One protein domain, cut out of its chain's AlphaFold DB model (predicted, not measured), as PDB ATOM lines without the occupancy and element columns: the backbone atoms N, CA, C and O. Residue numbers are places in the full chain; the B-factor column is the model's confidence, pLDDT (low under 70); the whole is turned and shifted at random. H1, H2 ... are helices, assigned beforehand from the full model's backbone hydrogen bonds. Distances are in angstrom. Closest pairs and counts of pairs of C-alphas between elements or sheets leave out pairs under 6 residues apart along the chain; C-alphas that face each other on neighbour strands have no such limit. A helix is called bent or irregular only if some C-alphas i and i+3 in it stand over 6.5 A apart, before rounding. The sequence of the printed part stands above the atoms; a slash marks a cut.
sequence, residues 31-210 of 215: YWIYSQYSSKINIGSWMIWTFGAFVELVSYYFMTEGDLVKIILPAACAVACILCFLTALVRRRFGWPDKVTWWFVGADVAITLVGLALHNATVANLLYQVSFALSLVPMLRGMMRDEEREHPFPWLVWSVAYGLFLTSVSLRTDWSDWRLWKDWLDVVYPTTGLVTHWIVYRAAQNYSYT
ATOM      1  N   TYR A  31      21.469  88.371 108.586       95.75
ATOM      2  CA  TYR A  31      20.311  88.666 107.729       95.75
ATOM      3  C   TYR A  31      19.736  90.065 107.954       95.75
ATOM      4  O   TYR A  31      19.378  90.751 106.992       95.75
ATOM      5  N   TRP A  32      19.655  90.512 109.209       95.38
ATOM      6  CA  TRP A  32      19.210  91.866 109.517       95.38
ATOM      7  C   TRP A  32      20.137  92.902 108.871       95.38
ATOM      8  O   TRP A  32      19.647  93.761 108.139       95.38
ATOM      9  N   ILE A  33      21.456  92.769 109.041       94.81
ATOM     10  CA  ILE A  33      22.463  93.627 108.397       94.81
ATOM     11  C   ILE A  33      22.312  93.557 106.872       94.81
ATOM     12  O   ILE A  33      22.220  94.599 106.227       94.81
ATOM     13  N   TYR A  34      22.216  92.356 106.290       92.31
ATOM     14  CA  TYR A  34      22.042  92.174 104.844       92.31
ATOM     15  C   TYR A  34      20.847  92.973 104.314       92.31
ATOM     16  O   TYR A  34      20.957  93.683 103.315       92.31
ATOM     17  N   SER A  35      19.719  92.933 105.030       90.38
ATOM     18  CA  SER A  35      18.503  93.655 104.649       90.38
ATOM     19  C   SER A  35      18.635  95.186 104.674       90.38
ATOM     20  O   SER A  35      17.847  95.862 104.010       90.38
ATOM     21  N   GLN A  36      19.606  95.733 105.419       89.25
ATOM     22  CA  GLN A  36      19.878  97.175 105.454       89.25
ATOM     23  C   GLN A  36      20.714  97.638 104.255       89.25
ATOM     24  O   GLN A  36      20.513  98.750 103.772       89.25
ATOM     25  N   TYR A  37      21.637  96.799 103.772       85.25
ATOM     26  CA  TYR A  37      22.600  97.176 102.730       85.25
ATOM     27  C   TYR A  37      22.221  96.702 101.324       85.25
ATOM     28  O   TYR A  37      22.613  97.334 100.345       85.25
ATOM     29  N   SER A  38      21.470  95.606 101.193       76.25
ATOM     30  CA  SER A  38      21.126  95.059  99.879       76.25
ATOM     31  C   SER A  38      19.977  95.836  99.228       76.25
ATOM     32  O   SER A  38      18.862  95.932  99.754       76.25
ATOM     33  N   SER A  39      20.247  96.412  98.054       67.69
ATOM     34  CA  SER A  39      19.270  97.191  97.287       67.69
ATOM     35  C   SER A  39      18.389  96.309  96.394       67.69
ATOM     36  O   SER A  39      17.209  96.625  96.201       67.69
ATOM     37  N   LYS A  40      18.931  95.195  95.882       80.00
ATOM     38  CA  LYS A  40      18.243  94.196  95.052       80.00
ATOM     39  C   LYS A  40      18.853  92.817  95.273       80.00
ATOM     40  O   LYS A  40      20.069  92.681  95.261       80.00
ATOM     41  N   ILE A  41      18.004  91.804  95.386       81.94
ATOM     42  CA  ILE A  41      18.443  90.410  95.443       81.94
ATOM     43  C   ILE A  41      18.439  89.763  94.051       81.94
ATOM     44  O   ILE A  41      17.601  90.096  93.207       81.94
ATOM     45  N   ASN A  42      19.325  88.798  93.806       82.38
ATOM     46  CA  ASN A  42      19.195  87.901  92.654       82.38
ATOM     47  C   ASN A  42      18.101  86.864  92.946       82.38
ATOM     48  O   ASN A  42      18.264  86.019  93.825       82.38
ATOM     49  N   ILE A  43      16.982  86.904  92.216       83.94
ATOM     50  CA  ILE A  43      15.856  86.005  92.505       83.94
ATOM     51  C   ILE A  43      16.230  84.523  92.350       83.94
ATOM     52  O   ILE A  43      15.747  83.702  93.118       83.94
ATOM     53  N   GLY A  44      17.112  84.182  91.406       82.56
ATOM     54  CA  GLY A  44      17.550  82.809  91.156       82.56
ATOM     55  C   GLY A  44      18.359  82.248  92.323       82.56
ATOM     56  O   GLY A  44      18.011  81.194  92.851       82.56
ATOM     57  N   SER A  45      19.375  82.983  92.778       83.25
ATOM     58  CA  SER A  45      20.194  82.591  93.934       83.25
ATOM     59  C   SER A  45      19.348  82.464  95.200       83.25
ATOM     60  O   SER A  45      19.456  81.485  95.932       83.25
ATOM     61  N   TRP A  46      18.432  83.408  95.427       88.12
ATOM     62  CA  TRP A  46      17.574  83.377  96.608       88.12
ATOM     63  C   TRP A  46      16.490  82.301  96.554       88.12
ATOM     64  O   TRP A  46      16.111  81.795  97.607       88.12
ATOM     65  N   MET A  47      16.017  81.907  95.370       86.88
ATOM     66  CA  MET A  47      15.152  80.733  95.225       86.88
ATOM     67  C   MET A  47      15.886  79.456  95.637       86.88
ATOM     68  O   MET A  47      15.344  78.693  96.439       86.88
ATOM     69  N   ILE A  48      17.119  79.270  95.143       88.44
ATOM     70  CA  ILE A  48      17.986  78.144  95.520       88.44
ATOM     71  C   ILE A  48      18.184  78.133  97.037       88.44
ATOM     72  O   ILE A  48      17.891  77.140  97.690       88.44
ATOM     73  N   TRP A  49      18.604  79.255  97.627       90.94
ATOM     74  CA  TRP A  49      18.885  79.311  99.061       90.94
ATOM     75  C   TRP A  49      17.642  79.163  99.934       90.94
ATOM     76  O   TRP A  49      17.720  78.543 100.986       90.94
ATOM     77  N   THR A  50      16.488  79.686  99.513       90.50
ATOM     78  CA  THR A  50      15.250  79.590 100.302       90.50
ATOM     79  C   THR A  50      14.757  78.153 100.375       90.50
ATOM     80  O   THR A  50      14.485  77.640 101.461       90.50
ATOM     81  N   PHE A  51      14.635  77.498  99.220       89.38
ATOM     82  CA  PHE A  51      14.207  76.105  99.170       89.38
ATOM     83  C   PHE A  51      15.266  75.195  99.790       89.38
ATOM     84  O   PHE A  51      14.965  74.345 100.627       89.38
ATOM     85  N   GLY A  52      16.519  75.459  99.443       90.25
ATOM     86  CA  GLY A  52      17.675  74.762  99.949       90.25
ATOM     87  C   GLY A  52      17.811  74.803 101.463       90.25
ATOM     88  O   GLY A  52      17.995  73.763 102.077       90.25
ATOM     89  N   ALA A  53      17.640  75.964 102.098       93.12
ATOM     90  CA  ALA A  53      17.729  76.083 103.552       93.12
ATOM     91  C   ALA A  53      16.655  75.255 104.275       93.12
ATOM     92  O   ALA A  53      16.905  74.739 105.364       93.12
ATOM     93  N   PHE A  54      15.473  75.094 103.673       92.31
ATOM     94  CA  PHE A  54      14.446  74.207 104.215       92.31
ATOM     95  C   PHE A  54      14.835  72.730 104.072       92.31
ATOM     96  O   PHE A  54      14.736  71.977 105.041       92.31
ATOM     97  N   VAL A  55      15.308  72.316 102.891       92.25
ATOM     98  CA  VAL A  55      15.803  70.945 102.675       92.25
ATOM     99  C   VAL A  55      16.985  70.637 103.587       92.25
ATOM    100  O   VAL A  55      17.044  69.552 104.163       92.25
ATOM    101  N   GLU A  56      17.884  71.595 103.776       94.38
ATOM    102  CA  GLU A  56      19.020  71.495 104.681       94.38
ATOM    103  C   GLU A  56      18.562  71.281 106.117       94.38
ATOM    104  O   GLU A  56      18.951  70.296 106.729       94.38
ATOM    105  N   LEU A  57      17.665  72.127 106.630       96.38
ATOM    106  CA  LEU A  57      17.112  71.970 107.975       96.38
ATOM    107  C   LEU A  57      16.514  70.576 108.189       96.38
ATOM    108  O   LEU A  57      16.808  69.924 109.189       96.38
ATOM    109  N   VAL A  58      15.675  70.120 107.259       95.38
ATOM    110  CA  VAL A  58      14.980  68.835 107.388       95.38
ATOM    111  C   VAL A  58      15.961  67.667 107.274       95.38
ATOM    112  O   VAL A  58      15.947  66.769 108.114       95.38
ATOM    113  N   SER A  59      16.820  67.668 106.254       95.19
ATOM    114  CA  SER A  59      17.794  66.591 106.039       95.19
ATOM    115  C   SER A  59      18.819  66.521 107.168       95.19
ATOM    116  O   SER A  59      19.101  65.427 107.648       95.19
ATOM    117  N   TYR A  60      19.306  67.665 107.652       96.25
ATOM    118  CA  TYR A  60      20.259  67.732 108.753       96.25
ATOM    119  C   TYR A  60      19.623  67.274 110.069       96.25
ATOM    120  O   TYR A  60      20.215  66.451 110.756       96.25
ATOM    121  N   TYR A  61      18.378  67.679 110.369       96.44
ATOM    122  CA  TYR A  61      17.632  67.191 111.539       96.44
ATOM    123  C   TYR A  61      17.558  65.662 111.589       96.44
ATOM    124  O   TYR A  61      17.828  65.058 112.626       96.44
ATOM    125  N   PHE A  62      17.206  65.025 110.469       94.94
ATOM    126  CA  PHE A  62      17.130  63.565 110.407       94.94
ATOM    127  C   PHE A  62      18.510  62.899 110.385       94.94
ATOM    128  O   PHE A  62      18.657  61.812 110.940       94.94
ATOM    129  N   MET A  63      19.514  63.530 109.771       94.12
ATOM    130  CA  MET A  63      20.891  63.031 109.765       94.12
ATOM    131  C   MET A  63      21.481  62.999 111.178       94.12
ATOM    132  O   MET A  63      22.087  62.000 111.553       94.12
ATOM    133  N   THR A  64      21.242  64.044 111.972       93.12
ATOM    134  CA  THR A  64      21.729  64.175 113.352       93.12
ATOM    135  C   THR A  64      20.778  63.564 114.386       93.12
ATOM    136  O   THR A  64      20.788  63.970 115.547       93.12
ATOM    137  N   GLU A  65      19.897  62.649 113.964       92.06
ATOM    138  CA  GLU A  65      18.945  61.919 114.820       92.06
ATOM    139  C   GLU A  65      18.077  62.808 115.725       92.06
ATOM    140  O   GLU A  65      17.668  62.423 116.818       92.06
ATOM    141  N   GLY A  66      17.768  64.015 115.258       91.88
ATOM    142  CA  GLY A  66      16.920  64.959 115.966       91.88
ATOM    143  C   GLY A  66      17.614  65.801 117.037       91.88
ATOM    144  O   GLY A  66      16.920  66.423 117.840       91.88
ATOM    145  N   ASP A  67      18.950  65.864 117.053       92.75
ATOM    146  CA  ASP A  67      19.698  66.764 117.939       92.75
ATOM    147  C   ASP A  67      19.295  68.237 117.723       92.75
ATOM    148  O   ASP A  67      19.662  68.885 116.737       92.75
ATOM    149  N   LEU A  68      18.532  68.780 118.678       94.88
ATOM    150  CA  LEU A  68      17.972  70.125 118.573       94.88
ATOM    151  C   LEU A  68      19.029  71.227 118.594       94.88
ATOM    152  O   LEU A  68      18.814  72.272 117.986       94.88
ATOM    153  N   VAL A  69      20.170  71.009 119.253       96.12
ATOM    154  CA  VAL A  69      21.257  71.996 119.301       96.12
ATOM    155  C   VAL A  69      21.900  72.111 117.923       96.12
ATOM    156  O   VAL A  69      22.139  73.219 117.435       96.12
ATOM    157  N   LYS A  70      22.093  70.967 117.257       96.25
ATOM    158  CA  LYS A  70      22.631  70.901 115.895       96.25
ATOM    159  C   LYS A  70      21.693  71.541 114.865       96.25
ATOM    160  O   LYS A  70      22.168  71.955 113.820       96.25
ATOM    161  N   ILE A  71      20.402  71.744 115.136       97.31
ATOM    162  CA  ILE A  71      19.505  72.406 114.168       97.31
ATOM    163  C   ILE A  71      19.215  73.890 114.434       97.31
ATOM    164  O   ILE A  71      18.490  74.508 113.654       97.31
ATOM    165  N   ILE A  72      19.794  74.505 115.472       97.88
ATOM    166  CA  ILE A  72      19.527  75.918 115.803       97.88
ATOM    167  C   ILE A  72      19.909  76.853 114.646       97.88
ATOM    168  O   ILE A  72      19.083  77.657 114.205       97.88
ATOM    169  N   LEU A  73      21.145  76.752 114.137       98.44
ATOM    170  CA  LEU A  73      21.595  77.579 113.014       98.44
ATOM    171  C   LEU A  73      20.781  77.332 111.737       98.44
ATOM    172  O   LEU A  73      20.294  78.320 111.178       98.44
ATOM    173  N   PRO A  74      20.594  76.088 111.243       97.88
ATOM    174  CA  PRO A  74      19.837  75.874 110.011       97.88
ATOM    175  C   PRO A  74      18.371  76.293 110.155       97.88
ATOM    176  O   PRO A  74      17.812  76.831 109.203       97.88
ATOM    177  N   ALA A  75      17.762  76.162 111.340       98.31
ATOM    178  CA  ALA A  75      16.407  76.657 111.581       98.31
ATOM    179  C   ALA A  75      16.339  78.187 111.486       98.31
ATOM    180  O   ALA A  75      15.497  78.729 110.763       98.31
ATOM    181  N   ALA A  76      17.259  78.889 112.155       98.25
ATOM    182  CA  ALA A  76      17.374  80.342 112.059       98.25
ATOM    183  C   ALA A  76      17.627  80.792 110.611       98.25
ATOM    184  O   ALA A  76      17.011  81.749 110.137       98.25
ATOM    185  N   CYS A  77      18.494  80.074 109.892       97.62
ATOM    186  CA  CYS A  77      18.810  80.331 108.494       97.62
ATOM    187  C   CYS A  77      17.583  80.153 107.592       97.62
ATOM    188  O   CYS A  77      17.263  81.068 106.839       97.62
ATOM    189  N   ALA A  78      16.863  79.032 107.696       97.00
ATOM    190  CA  ALA A  78      15.685  78.748 106.880       97.00
ATOM    191  C   ALA A  78      14.597  79.811 107.067       97.00
ATOM    192  O   ALA A  78      14.108  80.377 106.089       97.00
ATOM    193  N   VAL A  79      14.269  80.146 108.319       97.25
ATOM    194  CA  VAL A  79      13.271  81.179 108.628       97.25
ATOM    195  C   VAL A  79      13.695  82.533 108.060       97.25
ATOM    196  O   VAL A  79      12.916  83.178 107.355       97.25
ATOM    197  N   ALA A  80      14.928  82.969 108.323       96.31
ATOM    198  CA  ALA A  80      15.398  84.272 107.866       96.31
ATOM    199  C   ALA A  80      15.526  84.356 106.339       96.31
ATOM    200  O   ALA A  80      15.176  85.386 105.758       96.31
ATOM    201  N   CYS A  81      15.954  83.275 105.683       94.31
ATOM    202  CA  CYS A  81      16.056  83.201 104.230       94.31
ATOM    203  C   CYS A  81      14.677  83.346 103.572       94.31
ATOM    204  O   CYS A  81      14.492  84.225 102.729       94.31
ATOM    205  N   ILE A  82      13.678  82.583 104.045       94.25
ATOM    206  CA  ILE A  82      12.284  82.678 103.585       94.25
ATOM    207  C   ILE A  82      11.753  84.103 103.768       94.25
ATOM    208  O   ILE A  82      11.203  84.688 102.832       94.25
ATOM    209  N   LEU A  83      11.930  84.694 104.951       94.06
ATOM    210  CA  LEU A  83      11.452  86.050 105.229       94.06
ATOM    211  C   LEU A  83      12.132  87.098 104.342       94.06
ATOM    212  O   LEU A  83      11.463  88.016 103.858       94.06
ATOM    213  N   CYS A  84      13.437  86.968 104.102       91.75
ATOM    214  CA  CYS A  84      14.181  87.870 103.230       91.75
ATOM    215  C   CYS A  84      13.687  87.765 101.781       91.75
ATOM    216  O   CYS A  84      13.361  88.786 101.167       91.75
ATOM    217  N   PHE A  85      13.519  86.541 101.274       91.31
ATOM    218  CA  PHE A  85      13.000  86.280  99.935       91.31
ATOM    219  C   PHE A  85      11.584  86.839  99.748       91.31
ATOM    220  O   PHE A  85      11.339  87.612  98.820       91.31
ATOM    221  N   LEU A  86      10.665  86.546 100.674       91.94
ATOM    222  CA  LEU A  86       9.298  87.077 100.638       91.94
ATOM    223  C   LEU A  86       9.279  88.609 100.699       91.94
ATOM    224  O   LEU A  86       8.564  89.253  99.930       91.94
ATOM    225  N   THR A  87      10.095  89.211 101.568       90.06
ATOM    226  CA  THR A  87      10.198  90.673 101.682       90.06
ATOM    227  C   THR A  87      10.678  91.299 100.376       90.06
ATOM    228  O   THR A  87      10.144  92.324  99.942       90.06
ATOM    229  N   ALA A  88      11.664  90.690  99.724       88.12
ATOM    230  CA  ALA A  88      12.177  91.173  98.455       88.12
ATOM    231  C   ALA A  88      11.170  91.024  97.305       88.12
ATOM    232  O   ALA A  88      11.054  91.943  96.488       88.12
ATOM    233  N   LEU A  89      10.397  89.930  97.273       88.38
ATOM    234  CA  LEU A  89       9.297  89.743  96.320       88.38
ATOM    235  C   LEU A  89       8.217  90.817  96.498       88.38
ATOM    236  O   LEU A  89       7.854  91.489  95.531       88.38
ATOM    237  N   VAL A  90       7.756  91.037  97.735       89.69
ATOM    238  CA  VAL A  90       6.738  92.054  98.059       89.69
ATOM    239  C   VAL A  90       7.219  93.454  97.677       89.69
ATOM    240  O   VAL A  90       6.467  94.238  97.101       89.69
ATOM    241  N   ARG A  91       8.492  93.768  97.943       88.12
ATOM    242  CA  ARG A  91       9.095  95.068  97.609       88.12
ATOM    243  C   ARG A  91       9.545  95.186  96.148       88.12
ATOM    244  O   ARG A  91      10.053  96.241  95.778       88.12
ATOM    245  N   ARG A  92       9.390  94.134  95.332       85.31
ATOM    246  CA  ARG A  92       9.883  94.046  93.942       85.31
ATOM    247  C   ARG A  92      11.367  94.410  93.796       85.31
ATOM    248  O   ARG A  92      11.788  94.973  92.788       85.31
ATOM    249  N   ARG A  93      12.172  94.102  94.815       82.12
ATOM    250  CA  ARG A  93      13.617  94.377  94.854       82.12
ATOM    251  C   ARG A  93      14.400  93.175  94.343       82.12
ATOM    252  O   ARG A  93      15.216  92.623  95.074       82.12
ATOM    253  N   PHE A  94      14.132  92.751  93.110       81.50
ATOM    254  CA  PHE A  94      14.805  91.597  92.523       81.50
ATOM    255  C   PHE A  94      15.302  91.852  91.098       81.50
ATOM    256  O   PHE A  94      14.673  92.571  90.321       81.50
ATOM    257  N   GLY A  95      16.453  91.262  90.775       80.06
ATOM    258  CA  GLY A  95      16.964  91.120  89.414       80.06
ATOM    259  C   GLY A  95      16.553  89.772  88.823       80.06
ATOM    260  O   GLY A  95      16.482  88.775  89.543       80.06
ATOM    261  N   TRP A  96      16.265  89.744  87.519       83.56
ATOM    262  CA  TRP A  96      15.992  88.493  86.810       83.56
ATOM    263  C   TRP A  96      17.290  87.715  86.561       83.56
ATOM    264  O   TRP A  96      18.302  88.341  86.245       83.56
ATOM    265  N   PRO A  97      17.273  86.372  86.650       83.75
ATOM    266  CA  PRO A  97      18.471  85.573  86.445       83.75
ATOM    267  C   PRO A  97      18.855  85.549  84.965       83.75
ATOM    268  O   PRO A  97      17.989  85.461  84.086       83.75
ATOM    269  N   ASP A  98      20.156  85.558  84.687       86.25
ATOM    270  CA  ASP A  98      20.665  85.296  83.345       86.25
ATOM    271  C   ASP A  98      20.526  83.803  82.977       86.25
ATOM    272  O   ASP A  98      20.188  82.945  83.798       86.25
ATOM    273  N   LYS A  99      20.801  83.464  81.711       88.50
ATOM    274  CA  LYS A  99      20.704  82.074  81.232       88.50
ATOM    275  C   LYS A  99      21.584  81.117  82.035       88.50
ATOM    276  O   LYS A  99      21.208  79.964  82.207       88.50
ATOM    277  N   VAL A 100      22.753  81.566  82.496       88.12
ATOM    278  CA  VAL A 100      23.674  80.703  83.242       88.12
ATOM    279  C   VAL A 100      23.164  80.434  84.646       88.12
ATOM    280  O   VAL A 100      23.186  79.286  85.073       88.12
ATOM    281  N   THR A 101      22.618  81.439  85.320       86.38
ATOM    282  CA  THR A 101      21.973  81.271  86.624       86.38
ATOM    283  C   THR A 101      20.835  80.256  86.537       86.38
ATOM    284  O   THR A 101      20.734  79.387  87.396       86.38
ATOM    285  N   TRP A 102      20.045  80.263  85.456       90.00
ATOM    286  CA  TRP A 102      19.004  79.249  85.243       90.00
ATOM    287  C   TRP A 102      19.532  77.816  85.112       90.00
ATOM    288  O   TRP A 102      18.876  76.894  85.595       90.00
ATOM    289  N   TRP A 103      20.711  77.606  84.517       91.25
ATOM    290  CA  TRP A 103      21.339  76.278  84.495       91.25
ATOM    291  C   TRP A 103      21.685  75.792  85.906       91.25
ATOM    292  O   TRP A 103      21.444  74.629  86.220       91.25
ATOM    293  N   PHE A 104      22.191  76.681  86.767       89.69
ATOM    294  CA  PHE A 104      22.487  76.350  88.163       89.69
ATOM    295  C   PHE A 104      21.221  76.100  88.987       89.69
ATOM    296  O   PHE A 104      21.189  75.136  89.742       89.69
ATOM    297  N   VAL A 105      20.157  76.886  88.785       88.38
ATOM    298  CA  VAL A 105      18.841  76.616  89.395       88.38
ATOM    299  C   VAL A 105      18.326  75.237  88.973       88.38
ATOM    300  O   VAL A 105      17.874  74.462  89.810       88.38
ATOM    301  N   GLY A 106      18.422  74.891  87.686       89.75
ATOM    302  CA  GLY A 106      18.013  73.573  87.194       89.75
ATOM    303  C   GLY A 106      18.833  72.427  87.796       89.75
ATOM    304  O   GLY A 106      18.267  71.395  88.157       89.75
ATOM    305  N   ALA A 107      20.148  72.615  87.939       90.38
ATOM    306  CA  ALA A 107      21.025  71.645  88.589       90.38
ATOM    307  C   ALA A 107      20.677  71.464  90.075       90.38
ATOM    308  O   ALA A 107      20.581  70.328  90.530       90.38
ATOM    309  N   ASP A 108      20.421  72.554  90.801       89.62
ATOM    310  CA  ASP A 108      20.026  72.523  92.213       89.62
ATOM    311  C   ASP A 108      18.703  71.780  92.433       89.62
ATOM    312  O   ASP A 108      18.606  70.887  93.280       89.62
ATOM    313  N   VAL A 109      17.707  72.058  91.586       89.56
ATOM    314  CA  VAL A 109      16.433  71.332  91.594       89.56
ATOM    315  C   VAL A 109      16.659  69.844  91.327       89.56
ATOM    316  O   VAL A 109      16.116  69.007  92.045       89.56
ATOM    317  N   ALA A 110      17.478  69.485  90.334       91.62
ATOM    318  CA  ALA A 110      17.763  68.087  90.019       91.62
ATOM    319  C   ALA A 110      18.464  67.361  91.178       91.62
ATOM    320  O   ALA A 110      18.043  66.267  91.553       91.62
ATOM    321  N   ILE A 111      19.491  67.976  91.775       89.94
ATOM    322  CA  ILE A 111      20.209  67.429  92.935       89.94
ATOM    323  C   ILE A 111      19.244  67.225  94.104       89.94
ATOM    324  O   ILE A 111      19.240  66.158  94.720       89.94
ATOM    325  N   THR A 112      18.379  68.204  94.368       85.38
ATOM    326  CA  THR A 112      17.401  68.114  95.451       85.38
ATOM    327  C   THR A 112      16.386  66.997  95.215       85.38
ATOM    328  O   THR A 112      16.115  66.211  96.120       85.38
ATOM    329  N   LEU A 113      15.855  66.868  93.995       88.38
ATOM    330  CA  LEU A 113      14.930  65.787  93.643       88.38
ATOM    331  C   LEU A 113      15.581  64.406  93.783       88.38
ATOM    332  O   LEU A 113      14.945  63.485  94.296       88.38
ATOM    333  N   VAL A 114      16.846  64.264  93.378       91.50
ATOM    334  CA  VAL A 114      17.617  63.030  93.585       91.50
ATOM    335  C   VAL A 114      17.779  62.747  95.077       91.50
ATOM    336  O   VAL A 114      17.493  61.634  95.510       91.50
ATOM    337  N   GLY A 115      18.166  63.742  95.880       88.19
ATOM    338  CA  GLY A 115      18.297  63.594  97.331       88.19
ATOM    339  C   GLY A 115      16.997  63.135  97.998       88.19
ATOM    340  O   GLY A 115      17.010  62.194  98.793       88.19
ATOM    341  N   LEU A 116      15.864  63.731  97.616       84.06
ATOM    342  CA  LEU A 116      14.540  63.343  98.112       84.06
ATOM    343  C   LEU A 116      14.154  61.912  97.703       84.06
ATOM    344  O   LEU A 116      13.592  61.180  98.517       84.06
ATOM    345  N   ALA A 117      14.476  61.494  96.476       90.75
ATOM    346  CA  ALA A 117      14.154  60.158  95.966       90.75
ATOM    347  C   ALA A 117      14.973  59.031  96.620       90.75
ATOM    348  O   ALA A 117      14.543  57.879  96.626       90.75
ATOM    349  N   LEU A 118      16.151  59.340  97.171       91.06
ATOM    350  CA  LEU A 118      17.024  58.348  97.806       91.06
ATOM    351  C   LEU A 118      16.574  57.943  99.218       91.06
ATOM    352  O   LEU A 118      17.119  56.983  99.761       91.06
ATOM    353  N   HIS A 119      15.607  58.651  99.819       89.38
ATOM    354  CA  HIS A 119      15.082  58.381 101.168       89.38
ATOM    355  C   HIS A 119      16.172  58.213 102.246       89.38
ATOM    356  O   HIS A 119      16.004  57.477 103.217       89.38
ATOM    357  N   ASN A 120      17.302  58.906 102.081       93.25
ATOM    358  CA  ASN A 120      18.439  58.865 102.990       93.25
ATOM    359  C   ASN A 120      18.840  60.297 103.355       93.25
ATOM    360  O   ASN A 120      19.339  61.039 102.509       93.25
ATOM    361  N   ALA A 121      18.613  60.674 104.616       92.81
ATOM    362  CA  ALA A 121      18.841  62.029 105.110       92.81
ATOM    363  C   ALA A 121      20.303  62.474 104.970       92.81
ATOM    364  O   ALA A 121      20.557  63.593 104.533       92.81
ATOM    365  N   THR A 122      21.255  61.580 105.246       93.38
ATOM    366  CA  THR A 122      22.689  61.848 105.101       93.38
ATOM    367  C   THR A 122      23.057  62.139 103.652       93.38
ATOM    368  O   THR A 122      23.700  63.143 103.362       93.38
ATOM    369  N   VAL A 123      22.631  61.288 102.715       91.94
ATOM    370  CA  VAL A 123      22.942  61.492 101.293       91.94
ATOM    371  C   VAL A 123      22.265  62.755 100.766       91.94
ATOM    372  O   VAL A 123      22.899  63.519 100.043       91.94
ATOM    373  N   ALA A 124      21.013  63.010 101.155       92.19
ATOM    374  CA  ALA A 124      20.302  64.232 100.790       92.19
ATOM    375  C   ALA A 124      21.026  65.487 101.302       92.19
ATOM    376  O   ALA A 124      21.223  66.424 100.531       92.19
ATOM    377  N   ASN A 125      21.479  65.478 102.560       94.62
ATOM    378  CA  ASN A 125      22.233  66.580 103.150       94.62
ATOM    379  C   ASN A 125      23.560  66.813 102.412       94.62
ATOM    380  O   ASN A 125      23.840  67.924 101.973       94.62
ATOM    381  N   LEU A 126      24.346  65.757 102.174       94.50
ATOM    382  CA  LEU A 126      25.626  65.861 101.464       94.50
ATOM    383  C   LEU A 126      25.466  66.360 100.024       94.50
ATOM    384  O   LEU A 126      26.246  67.194  99.563       94.50
ATOM    385  N   LEU A 127      24.446  65.877  99.312       93.56
ATOM    386  CA  LEU A 127      24.100  66.374  97.982       93.56
ATOM    387  C   LEU A 127      23.726  67.856  98.027       93.56
ATOM    388  O   LEU A 127      24.156  68.622  97.162       93.56
ATOM    389  N   TYR A 128      22.987  68.278  99.051       91.69
ATOM    390  CA  TYR A 128      22.676  69.684  99.236       91.69
ATOM    391  C   TYR A 128      23.927  70.529  99.512       91.69
ATOM    392  O   TYR A 128      24.052  71.597  98.922       91.69
ATOM    393  N   GLN A 129      24.903  70.057 100.297       94.81
ATOM    394  CA  GLN A 129      26.167  70.788 100.495       94.81
ATOM    395  C   GLN A 129      26.901  71.044  99.172       94.81
ATOM    396  O   GLN A 129      27.420  72.139  98.939       94.81
ATOM    397  N   VAL A 130      26.894  70.060  98.265       92.31
ATOM    398  CA  VAL A 130      27.425  70.223  96.904       92.31
ATOM    399  C   VAL A 130      26.614  71.260  96.127       92.31
ATOM    400  O   VAL A 130      27.194  72.159  95.518       92.31
ATOM    401  N   SER A 131      25.284  71.166  96.173       91.25
ATOM    402  CA  SER A 131      24.391  72.111  95.498       91.25
ATOM    403  C   SER A 131      24.596  73.548  95.979       91.25
ATOM    404  O   SER A 131      24.761  74.472  95.180       91.25
ATOM    405  N   PHE A 132      24.694  73.733  97.294       91.12
ATOM    406  CA  PHE A 132      24.937  75.017  97.927       91.12
ATOM    407  C   PHE A 132      26.279  75.614  97.493       91.12
ATOM    408  O   PHE A 132      26.326  76.779  97.097       91.12
ATOM    409  N   ALA A 133      27.354  74.823  97.461       92.25
ATOM    410  CA  ALA A 133      28.649  75.285  96.964       92.25
ATOM    411  C   ALA A 133      28.588  75.704  95.481       92.25
ATOM    412  O   ALA A 133      29.129  76.747  95.104       92.25
ATOM    413  N   LEU A 134      27.887  74.933  94.641       90.06
ATOM    414  CA  LEU A 134      27.676  75.264  93.228       90.06
ATOM    415  C   LEU A 134      26.831  76.531  93.043       90.06
ATOM    416  O   LEU A 134      27.085  77.298  92.112       90.06
ATOM    417  N   SER A 135      25.881  76.796  93.945       88.56
ATOM    418  CA  SER A 135      25.032  77.994  93.906       88.56
ATOM    419  C   SER A 135      25.823  79.304  94.023       88.56
ATOM    420  O   SER A 135      25.352  80.351  93.581       88.56
ATOM    421  N   LEU A 136      27.053  79.261  94.549       90.81
ATOM    422  CA  LEU A 136      27.913  80.443  94.640       90.81
ATOM    423  C   LEU A 136      28.505  80.849  93.294       90.81
ATOM    424  O   LEU A 136      28.861  82.009  93.120       90.81
ATOM    425  N   VAL A 137      28.640  79.923  92.343       91.44
ATOM    426  CA  VAL A 137      29.276  80.192  91.047       91.44
ATOM    427  C   VAL A 137      28.608  81.349  90.292       91.44
ATOM    428  O   VAL A 137      29.338  82.263  89.893       91.44
ATOM    429  N   PRO A 138      27.272  81.382  90.089       88.50
ATOM    430  CA  PRO A 138      26.627  82.517  89.428       88.50
ATOM    431  C   PRO A 138      26.824  83.832  90.192       88.50
ATOM    432  O   PRO A 138      27.139  84.837  89.559       88.50
ATOM    433  N   MET A 139      26.748  83.818  91.524       89.06
ATOM    434  CA  MET A 139      26.944  85.013  92.355       89.06
ATOM    435  C   MET A 139      28.381  85.553  92.275       89.06
ATOM    436  O   MET A 139      28.607  86.735  92.025       89.06
ATOM    437  N   LEU A 140      29.386  84.685  92.438       91.44
ATOM    438  CA  LEU A 140      30.799  85.061  92.317       91.44
ATOM    439  C   LEU A 140      31.094  85.616  90.922       91.44
ATOM    440  O   LEU A 140      31.782  86.627  90.788       91.44
ATOM    441  N   ARG A 141      30.536  84.991  89.880       89.94
ATOM    442  CA  ARG A 141      30.645  85.490  88.509       89.94
ATOM    443  C   ARG A 141      29.978  86.860  88.349       89.94
ATOM    444  O   ARG A 141      30.563  87.713  87.686       89.94
ATOM    445  N   GLY A 142      28.790  87.062  88.920       86.56
ATOM    446  CA  GLY A 142      28.074  88.338  88.902       86.56
ATOM    447  C   GLY A 142      28.908  89.460  89.519       86.56
ATOM    448  O   GLY A 142      29.112  90.494  88.884       86.56
ATOM    449  N   MET A 143      29.510  89.205  90.685       88.00
ATOM    450  CA  MET A 143      30.438  90.140  91.334       88.00
ATOM    451  C   MET A 143      31.683  90.429  90.491       88.00
ATOM    452  O   MET A 143      32.083  91.582  90.350       88.00
ATOM    453  N   MET A 144      32.286  89.406  89.876       89.81
ATOM    454  CA  MET A 144      33.458  89.581  89.006       89.81
ATOM    455  C   MET A 144      33.168  90.423  87.755       89.81
ATOM    456  O   MET A 144      34.093  90.987  87.169       89.81
ATOM    457  N   ARG A 145      31.904  90.485  87.321       88.50
ATOM    458  CA  ARG A 145      31.457  91.238  86.142       88.50
ATOM    459  C   ARG A 145      30.821  92.587  86.472       88.50
ATOM    460  O   ARG A 145      30.418  93.277  85.543       88.50
ATOM    461  N   ASP A 146      30.749  92.955  87.751       83.38
ATOM    462  CA  ASP A 146      30.029  94.143  88.239       83.38
ATOM    463  C   ASP A 146      28.527  94.133  87.876       83.38
ATOM    464  O   ASP A 146      27.878  95.169  87.773       83.38
ATOM    465  N   GLU A 147      27.963  92.936  87.671       82.25
ATOM    466  CA  GLU A 147      26.523  92.723  87.468       82.25
ATOM    467  C   GLU A 147      25.793  92.640  88.823       82.25
ATOM    468  O   GLU A 147      24.605  92.949  88.921       82.25
ATOM    469  N   GLU A 148      26.520  92.254  89.880       81.25
ATOM    470  CA  GLU A 148      26.033  92.119  91.252       81.25
ATOM    471  C   GLU A 148      27.019  92.746  92.237       81.25
ATOM    472  O   GLU A 148      28.235  92.658  92.064       81.25
ATOM    473  N   ARG A 149      26.499  93.361  93.301       84.31
ATOM    474  CA  ARG A 149      27.312  93.912  94.386       84.31
ATOM    475  C   ARG A 149      26.804  93.391  95.712       84.31
ATOM    476  O   ARG A 149      25.619  93.498  96.016       84.31
ATOM    477  N   GLU A 150      27.729  92.867  96.497       89.00
ATOM    478  CA  GLU A 150      27.452  92.286  97.798       89.00
ATOM    479  C   GLU A 150      28.190  93.084  98.864       89.00
ATOM    480  O   GLU A 150      29.374  93.402  98.731       89.00
ATOM    481  N   HIS A 151      27.496  93.435  99.944       91.31
ATOM    482  CA  HIS A 151      28.160  94.098 101.055       91.31
ATOM    483  C   HIS A 151      28.944  93.043 101.850       91.31
ATOM    484  O   HIS A 151      28.343  92.063 102.280       91.31
ATOM    485  N   PRO A 152      30.255  93.207 102.107       94.25
ATOM    486  CA  PRO A 152      31.063  92.143 102.708       94.25
ATOM    487  C   PRO A 152      30.667  91.823 104.156       94.25
ATOM    488  O   PRO A 152      30.841  90.699 104.619       94.25
ATOM    489  N   PHE A 153      30.136  92.798 104.896       95.38
ATOM    490  CA  PHE A 153      29.932  92.651 106.338       95.38
ATOM    491  C   PHE A 153      28.937  91.537 106.745       95.38
ATOM    492  O   PHE A 153      29.317  90.729 107.589       95.38
ATOM    493  N   PRO A 154      27.735  91.399 106.143       96.00
ATOM    494  CA  PRO A 154      26.868  90.234 106.362       96.00
ATOM    495  C   PRO A 154      27.576  88.884 106.207       96.00
ATOM    496  O   PRO A 154      27.432  88.010 107.057       96.00
ATOM    497  N   TRP A 155      28.395  88.734 105.164       96.56
ATOM    498  CA  TRP A 155      29.112  87.492 104.869       96.56
ATOM    499  C   TRP A 155      30.168  87.158 105.926       96.56
ATOM    500  O   TRP A 155      30.332  85.991 106.287       96.56
ATOM    501  N   LEU A 156      30.834  88.171 106.488       97.81
ATOM    502  CA  LEU A 156      31.714  87.988 107.643       97.81
ATOM    503  C   LEU A 156      30.928  87.527 108.876       97.81
ATOM    504  O   LEU A 156      31.343  86.590 109.553       97.81
ATOM    505  N   VAL A 157      29.787  88.162 109.154       98.31
ATOM    506  CA  VAL A 157      28.931  87.818 110.299       98.31
ATOM    507  C   VAL A 157      28.421  86.378 110.185       98.31
ATOM    508  O   VAL A 157      28.530  85.619 111.145       98.31
ATOM    509  N   TRP A 158      27.955  85.959 109.007       98.38
ATOM    510  CA  TRP A 158      27.569  84.568 108.761       98.38
ATOM    511  C   TRP A 158      28.748  83.597 108.867       98.38
ATOM    512  O   TRP A 158      28.593  82.520 109.431       98.38
ATOM    513  N   SER A 159      29.948  83.981 108.422       98.56
ATOM    514  CA  SER A 159      31.151  83.159 108.629       98.56
ATOM    515  C   SER A 159      31.409  82.921 110.122       98.56
ATOM    516  O   SER A 159      31.671  81.794 110.535       98.56
ATOM    517  N   VAL A 160      31.270  83.956 110.957       98.69
ATOM    518  CA  VAL A 160      31.379  83.822 112.420       98.69
ATOM    519  C   VAL A 160      30.271  82.922 112.977       98.69
ATOM    520  O   VAL A 160      30.567  82.058 113.801       98.69
ATOM    521  N   ALA A 161      29.024  83.063 112.508       98.75
ATOM    522  CA  ALA A 161      27.922  82.182 112.903       98.75
ATOM    523  C   ALA A 161      28.248  80.708 112.620       98.75
ATOM    524  O   ALA A 161      28.141  79.875 113.517       98.75
ATOM    525  N   TYR A 162      28.735  80.391 111.417       98.56
ATOM    526  CA  TYR A 162      29.135  79.031 111.058       98.56
ATOM    527  C   TYR A 162      30.360  78.533 111.837       98.56
ATOM    528  O   TYR A 162      30.426  77.348 112.141       98.56
ATOM    529  N   GLY A 163      31.295  79.404 112.227       98.69
ATOM    530  CA  GLY A 163      32.406  79.036 113.115       98.69
ATOM    531  C   GLY A 163      31.946  78.661 114.531       98.69
ATOM    532  O   GLY A 163      32.384  77.650 115.087       98.69
ATOM    533  N   LEU A 164      31.010  79.427 115.100       98.69
ATOM    534  CA  LEU A 164      30.363  79.092 116.376       98.69
ATOM    535  C   LEU A 164      29.575  77.782 116.262       98.69
ATOM    536  O   LEU A 164      29.666  76.921 117.132       98.69
ATOM    537  N   PHE A 165      28.844  77.609 115.164       98.62
ATOM    538  CA  PHE A 165      28.052  76.414 114.921       98.62
ATOM    539  C   PHE A 165      28.920  75.166 114.722       98.62
ATOM    540  O   PHE A 165      28.659  74.146 115.348       98.62
ATOM    541  N   LEU A 166      30.011  75.261 113.955       98.38
ATOM    542  CA  LEU A 166      31.011  74.198 113.831       98.38
ATOM    543  C   LEU A 166      31.568  73.797 115.198       98.38
ATOM    544  O   LEU A 166      31.719  72.609 115.471       98.38
ATOM    545  N   THR A 167      31.838  74.779 116.060       98.25
ATOM    546  CA  THR A 167      32.310  74.536 117.430       98.25
ATOM    547  C   THR A 167      31.256  73.787 118.247       98.25
ATOM    548  O   THR A 167      31.575  72.778 118.869       98.25
ATOM    549  N   SER A 168      29.993  74.226 118.201       97.56
ATOM    550  CA  SER A 168      28.862  73.546 118.850       97.56
ATOM    551  C   SER A 168      28.727  72.093 118.390       97.56
ATOM    552  O   SER A 168      28.733  71.188 119.221       97.56
ATOM    553  N   VAL A 169      28.681  71.860 117.074       96.62
ATOM    554  CA  VAL A 169      28.557  70.519 116.486       96.62
ATOM    555  C   VAL A 169      29.745  69.649 116.890       96.62
ATOM    556  O   VAL A 169      29.534  68.546 117.377       96.62
ATOM    557  N   SER A 170      30.974  70.166 116.793       95.88
ATOM    558  CA  SER A 170      32.191  69.415 117.128       95.88
ATOM    559  C   SER A 170      32.248  68.987 118.594       95.88
ATOM    560  O   SER A 170      32.759  67.913 118.886       95.88
ATOM    561  N   LEU A 171      31.721  69.789 119.525       94.81
ATOM    562  CA  LEU A 171      31.637  69.412 120.944       94.81
ATOM    563  C   LEU A 171      30.617  68.293 121.207       94.81
ATOM    564  O   LEU A 171      30.717  67.609 122.221       94.81
ATOM    565  N   ARG A 172      29.649  68.112 120.302       91.88
ATOM    566  CA  ARG A 172      28.594  67.086 120.369       91.88
ATOM    567  C   ARG A 172      28.866  65.885 119.465       91.88
ATOM    568  O   ARG A 172      28.059  64.962 119.413       91.88
ATOM    569  N   THR A 173      29.947  65.930 118.697       90.06
ATOM    570  CA  THR A 173      30.419  64.829 117.862       90.06
ATOM    571  C   THR A 173      31.257  63.900 118.730       90.06
ATOM    572  O   THR A 173      32.183  64.352 119.407       90.06
ATOM    573  N   ASP A 174      30.947  62.602 118.718       86.00
ATOM    574  CA  ASP A 174      31.807  61.606 119.346       86.00
ATOM    575  C   ASP A 174      33.007  61.324 118.432       86.00
ATOM    576  O   ASP A 174      32.892  60.756 117.348       86.00
ATOM    577  N   TRP A 175      34.187  61.756 118.870       86.62
ATOM    578  CA  TRP A 175      35.436  61.573 118.130       86.62
ATOM    579  C   TRP A 175      36.149  60.256 118.467       86.62
ATOM    580  O   TRP A 175      37.212  59.979 117.905       86.62
ATOM    581  N   SER A 176      35.619  59.464 119.406       82.25
ATOM    582  CA  SER A 176      36.309  58.294 119.958       82.25
ATOM    583  C   SER A 176      36.397  57.122 118.979       82.25
ATOM    584  O   SER A 176      37.410  56.416 118.970       82.25
ATOM    585  N   ASP A 177      35.405  56.954 118.100       73.94
ATOM    586  CA  ASP A 177      35.407  55.930 117.057       73.94
ATOM    587  C   ASP A 177      35.400  56.545 115.654       73.94
ATOM    588  O   ASP A 177      34.389  56.620 114.958       73.94
ATOM    589  N   TRP A 178      36.590  56.940 115.194       68.56
ATOM    590  CA  TRP A 178      36.792  57.491 113.851       68.56
ATOM    591  C   TRP A 178      36.359  56.556 112.709       68.56
ATOM    592  O   TRP A 178      36.251  56.997 111.565       68.56
ATOM    593  N   ARG A 179      36.133  55.262 112.982       65.06
ATOM    594  CA  ARG A 179      35.685  54.295 111.972       65.06
ATOM    595  C   ARG A 179      34.184  54.391 111.722       65.06
ATOM    596  O   ARG A 179      33.724  53.960 110.663       65.06
ATOM    597  N   LEU A 180      33.430  54.971 112.654       66.12
ATOM    598  CA  LEU A 180      32.029  55.317 112.470       66.12
ATOM    599  C   LEU A 180      31.970  56.661 111.737       66.12
ATOM    600  O   LEU A 180      31.837  57.726 112.325       66.12
ATOM    601  N   TRP A 181      32.071  56.600 110.406       70.06
ATOM    602  CA  TRP A 181      32.010  57.757 109.497       70.06
ATOM    603  C   TRP A 181      30.838  58.708 109.771       70.06
ATOM    604  O   TRP A 181      30.915  59.875 109.413       70.06
ATOM    605  N   LYS A 182      29.765  58.208 110.388       74.44
ATOM    606  CA  LYS A 182      28.516  58.919 110.641       74.44
ATOM    607  C   LYS A 182      28.723  60.256 111.358       74.44
ATOM    608  O   LYS A 182      28.261  61.267 110.846       74.44
ATOM    609  N   ASP A 183      29.479  60.281 112.450       79.69
ATOM    610  CA  ASP A 183      29.567  61.482 113.293       79.69
ATOM    611  C   ASP A 183      30.501  62.550 112.692       79.69
ATOM    612  O   ASP A 183      30.363  63.743 112.963       79.69
ATOM    613  N   TRP A 184      31.403  62.143 111.789       88.06
ATOM    614  CA  TRP A 184      32.218  63.059 110.983       88.06
ATOM    615  C   TRP A 184      31.402  63.786 109.913       88.06
ATOM    616  O   TRP A 184      31.802  64.857 109.457       88.06
ATOM    617  N   LEU A 185      30.267  63.226 109.486       93.12
ATOM    618  CA  LEU A 185      29.423  63.865 108.475       93.12
ATOM    619  C   LEU A 185      28.670  65.068 109.047       93.12
ATOM    620  O   LEU A 185      28.416  66.020 108.309       93.12
ATOM    621  N   ASP A 186      28.423  65.095 110.358       94.06
ATOM    622  CA  ASP A 186      27.791  66.228 111.040       94.06
ATOM    623  C   ASP A 186      28.589  67.522 110.854       94.06
ATOM    624  O   ASP A 186      28.014  68.590 110.670       94.06
ATOM    625  N   VAL A 187      29.924  67.462 110.820       95.94
ATOM    626  CA  VAL A 187      30.737  68.675 110.644       95.94
ATOM    627  C   VAL A 187      30.804  69.168 109.194       95.94
ATOM    628  O   VAL A 187      31.285  70.279 108.955       95.94
ATOM    629  N   VAL A 188      30.312  68.404 108.212       96.62
ATOM    630  CA  VAL A 188      30.395  68.780 106.789       96.62
ATOM    631  C   VAL A 188      29.553  70.018 106.499       96.62
ATOM    632  O   VAL A 188      30.053  70.946 105.859       96.62
ATOM    633  N   TYR A 189      28.317  70.077 106.997       97.00
ATOM    634  CA  TYR A 189      27.457  71.249 106.831       97.00
ATOM    635  C   TYR A 189      28.059  72.530 107.435       97.00
ATOM    636  O   TYR A 189      28.288  73.485 106.683       97.00
ATOM    637  N   PRO A 190      28.389  72.594 108.741       97.94
ATOM    638  CA  PRO A 190      28.957  73.804 109.323       97.94
ATOM    639  C   PRO A 190      30.286  74.206 108.674       97.94
ATOM    640  O   PRO A 190      30.540  75.397 108.492       97.94
ATOM    641  N   THR A 191      31.109  73.236 108.261       98.00
ATOM    642  CA  THR A 191      32.364  73.508 107.544       98.00
ATOM    643  C   THR A 191      32.101  74.106 106.165       98.00
ATOM    644  O   THR A 191      32.711  75.114 105.804       98.00
ATOM    645  N   THR A 192      31.170  73.532 105.402       97.44
ATOM    646  CA  THR A 192      30.782  74.049 104.086       97.44
ATOM    647  C   THR A 192      30.225  75.459 104.222       97.44
ATOM    648  O   THR A 192      30.667  76.359 103.510       97.44
ATOM    649  N   GLY A 193      29.333  75.696 105.186       97.44
ATOM    650  CA  GLY A 193      28.812  77.025 105.490       97.44
ATOM    651  C   GLY A 193      29.917  78.029 105.825       97.44
ATOM    652  O   GLY A 193      29.976  79.094 105.211       97.44
ATOM    653  N   LEU A 194      30.854  77.678 106.709       98.50
ATOM    654  CA  LEU A 194      31.981  78.541 107.070       98.50
ATOM    655  C   LEU A 194      32.840  78.906 105.851       98.50
ATOM    656  O   LEU A 194      33.108  80.082 105.603       98.50
ATOM    657  N   VAL A 195      33.261  77.901 105.080       98.25
ATOM    658  CA  VAL A 195      34.157  78.086 103.931       98.25
ATOM    659  C   VAL A 195      33.491  78.930 102.852       98.25
ATOM    660  O   VAL A 195      34.091  79.876 102.342       98.25
ATOM    661  N   THR A 196      32.244  78.617 102.513       96.88
ATOM    662  CA  THR A 196      31.511  79.312 101.452       96.88
ATOM    663  C   THR A 196      31.250  80.773 101.807       96.88
ATOM    664  O   THR A 196      31.575  81.648 101.008       96.88
ATOM    665  N   HIS A 197      30.773  81.076 103.017       97.31
ATOM    666  CA  HIS A 197      30.538  82.463 103.433       97.31
ATOM    667  C   HIS A 197      31.843  83.260 103.529       97.31
ATOM    668  O   HIS A 197      31.874  84.428 103.135       97.31
ATOM    669  N   TRP A 198      32.941  82.626 103.953       98.19
ATOM    670  CA  TRP A 198      34.253  83.266 103.963       98.19
ATOM    671  C   TRP A 198      34.736  83.607 102.549       98.19
ATOM    672  O   TRP A 198      35.220  84.714 102.311       98.19
ATOM    673  N   ILE A 199      34.566  82.695 101.584       97.19
ATOM    674  CA  ILE A 199      34.890  82.952 100.172       97.19
ATOM    675  C   ILE A 199      34.116  84.168  99.659       97.19
ATOM    676  O   ILE A 199      34.708  85.053  99.036       97.19
ATOM    677  N   VAL A 200      32.816  84.246  99.948       95.31
ATOM    678  CA  VAL A 200      31.970  85.354  99.490       95.31
ATOM    679  C   VAL A 200      32.357  86.663 100.167       95.31
ATOM    680  O   VAL A 200      32.485  87.674  99.484       95.31
ATOM    681  N   TYR A 201      32.652  86.650 101.469       96.12
ATOM    682  CA  TYR A 201      33.203  87.807 102.173       96.12
ATOM    683  C   TYR A 201      34.460  88.343 101.477       96.12
ATOM    684  O   TYR A 201      34.545  89.533 101.168       96.12
ATOM    685  N   ARG A 202      35.421  87.462 101.172       96.19
ATOM    686  CA  ARG A 202      36.670  87.841 100.497       96.19
ATOM    687  C   ARG A 202      36.424  88.364  99.086       96.19
ATOM    688  O   ARG A 202      37.056  89.340  98.685       96.19
ATOM    689  N   ALA A 203      35.503  87.756  98.343       94.31
ATOM    690  CA  ALA A 203      35.114  88.231  97.020       94.31
ATOM    691  C   ALA A 203      34.467  89.627  97.093       94.31
ATOM    692  O   ALA A 203      34.913  90.538  96.401       94.31
ATOM    693  N   ALA A 204      33.495  89.828  97.982       92.69
ATOM    694  CA  ALA A 204      32.808  91.103  98.175       92.69
ATOM    695  C   ALA A 204      33.776  92.239  98.561       92.69
ATOM    696  O   ALA A 204      33.670  93.348  98.040       92.69
ATOM    697  N   GLN A 205      34.779  91.968  99.406       93.12
ATOM    698  CA  GLN A 205      35.829  92.950  99.714       93.12
ATOM    699  C   GLN A 205      36.613  93.383  98.469       93.12
ATOM    700  O   GLN A 205      36.899  94.568  98.304       93.12
ATOM    701  N   ASN A 206      36.955  92.430  97.600       90.00
ATOM    702  CA  ASN A 206      37.787  92.682  96.427       90.00
ATOM    703  C   ASN A 206      37.019  93.336  95.272       90.00
ATOM    704  O   ASN A 206      37.613  94.107  94.527       90.00
ATOM    705  N   TYR A 207      35.731  93.019  95.104       84.25
ATOM    706  CA  TYR A 207      34.950  93.455  93.940       84.25
ATOM    707  C   TYR A 207      33.985  94.611  94.232       84.25
ATOM    708  O   TYR A 207      33.697  95.383  93.324       84.25
ATOM    709  N   SER A 208      33.506  94.782  95.471       71.44
ATOM    710  CA  SER A 208      32.482  95.793  95.790       71.44
ATOM    711  C   SER A 208      33.019  97.071  96.449       71.44
ATOM    712  O   SER A 208      32.345  98.093  96.384       71.44
ATOM    713  N   TYR A 209      34.218  97.061  97.048       61.03
ATOM    714  CA  TYR A 209      34.777  98.231  97.755       61.03
ATOM    715  C   TYR A 209      35.805  99.045  96.956       61.03
ATOM    716  O   TYR A 209      36.161 100.152  97.355       61.03
ATOM    717  N   THR A 210      36.315  98.522  95.841       55.16
ATOM    718  CA  THR A 210      37.442  99.138  95.117       55.16
ATOM    719  C   THR A 210      37.033 100.124  94.027       55.16
ATOM    720  O   THR A 210      37.908 100.658  93.349       55.16
TER     721      THR A 210
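What this domain is: This is residues 31 to 210 of the 215 residues of an uncharacterized protein of Parcubacteria bacterium C7867-001 (UniProt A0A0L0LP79). Six long helices lie roughly along one common axis: H2, H3, H6, H8 and H5 make a ring that is only weakly closed between H3 and H6, and H4 packs on the outside against H2 and H5. Short H1 bridges H3 and H6 toward one end, while tiny H7 sits at the other end, where residues 176 to 181 stick out. The printed part has 180 residues with eight named helices, H1 to H8 in chain order, and no named strand: all helix. It is compact, with a radius of gyration of the C-alphas of 16.3 A and spans of 48 by 32 by 27 A.

Where its parts are: H1, residues 31 to 37, begins at C-alpha 31 (20.311, 88.666, 107.729). H2, residues 43 to 63, is 29.2 A long and has a kink of 28 degrees near residue 55. H3, residues 72 to 90, and H4, residues 99 to 117, are each 27.2 A long. H5, residues 121 to 144, is the longest by residues, at 35.1 A; it is irregular, but only just, with C-alphas 135 and 138 6.6 A apart. H6, residues 152 to 172, is 30.8 A long. After H7, residues 181 to 185, comes H8, residues 188 to 208, 29.2 A long, ending at C-alpha 208 (32.482, 95.793, 95.790).

How they stand to each other: H2, H4 and H5 form a bundle, helices side by side. H2 touches H5 at a shallow tilt of 24 degrees, opposite ways, the closest C-alphas being those of Ser 59 and Ala 121, 4.8 A apart. H4 and H5 are a helical hairpin, with the C-alphas of Gly 115 and Ala 124 closest at 4.0 A. H2 touches H4, the same way, closest at the C-alphas of Ile 48 and Val 105, 6.4 A. H2 and H3 are also a helical hairpin, closest at the C-alphas of Ala 53 and Ala 78, 4.7 A. H5 touches H8, the same way at 4 degrees, a shallow tilt, with the C-alphas of Met 143 and Tyr 207 closest at 6.2 A. H8 touches H6, opposite ways, closest at the C-alphas of Pro 152 and Tyr 201, 4.9 A. H3, with residue 73 alone, only just touches H6, with 3 pairs of C-alphas within 8 A; those of Leu 73 and Phe 165 are closest, 6.8 A apart. H1 touches H3, closest at the C-alphas of Tyr 31 and Ala 80, 6.6 A, and H6, closest at those of Tyr 34 and Pro 154, 5.4 A. H7 is near H6, and H7 and H8 meet only through their link. Every O i to N i+4 pair is within hydrogen-bond range in H1, H3, H4, H6, H7 and H8, against 16 of 17 in H2 and 16 of 20 in H5.

The domain as a whole: The C-alphas of Arg 92 and Ser 176 are the two farthest apart, 51.5 A. The printed part has no cut, and no link is long. Mean pLDDT of the printed part is 90.4; residues 39, 178 to 180 and 209 to 210 are under 70.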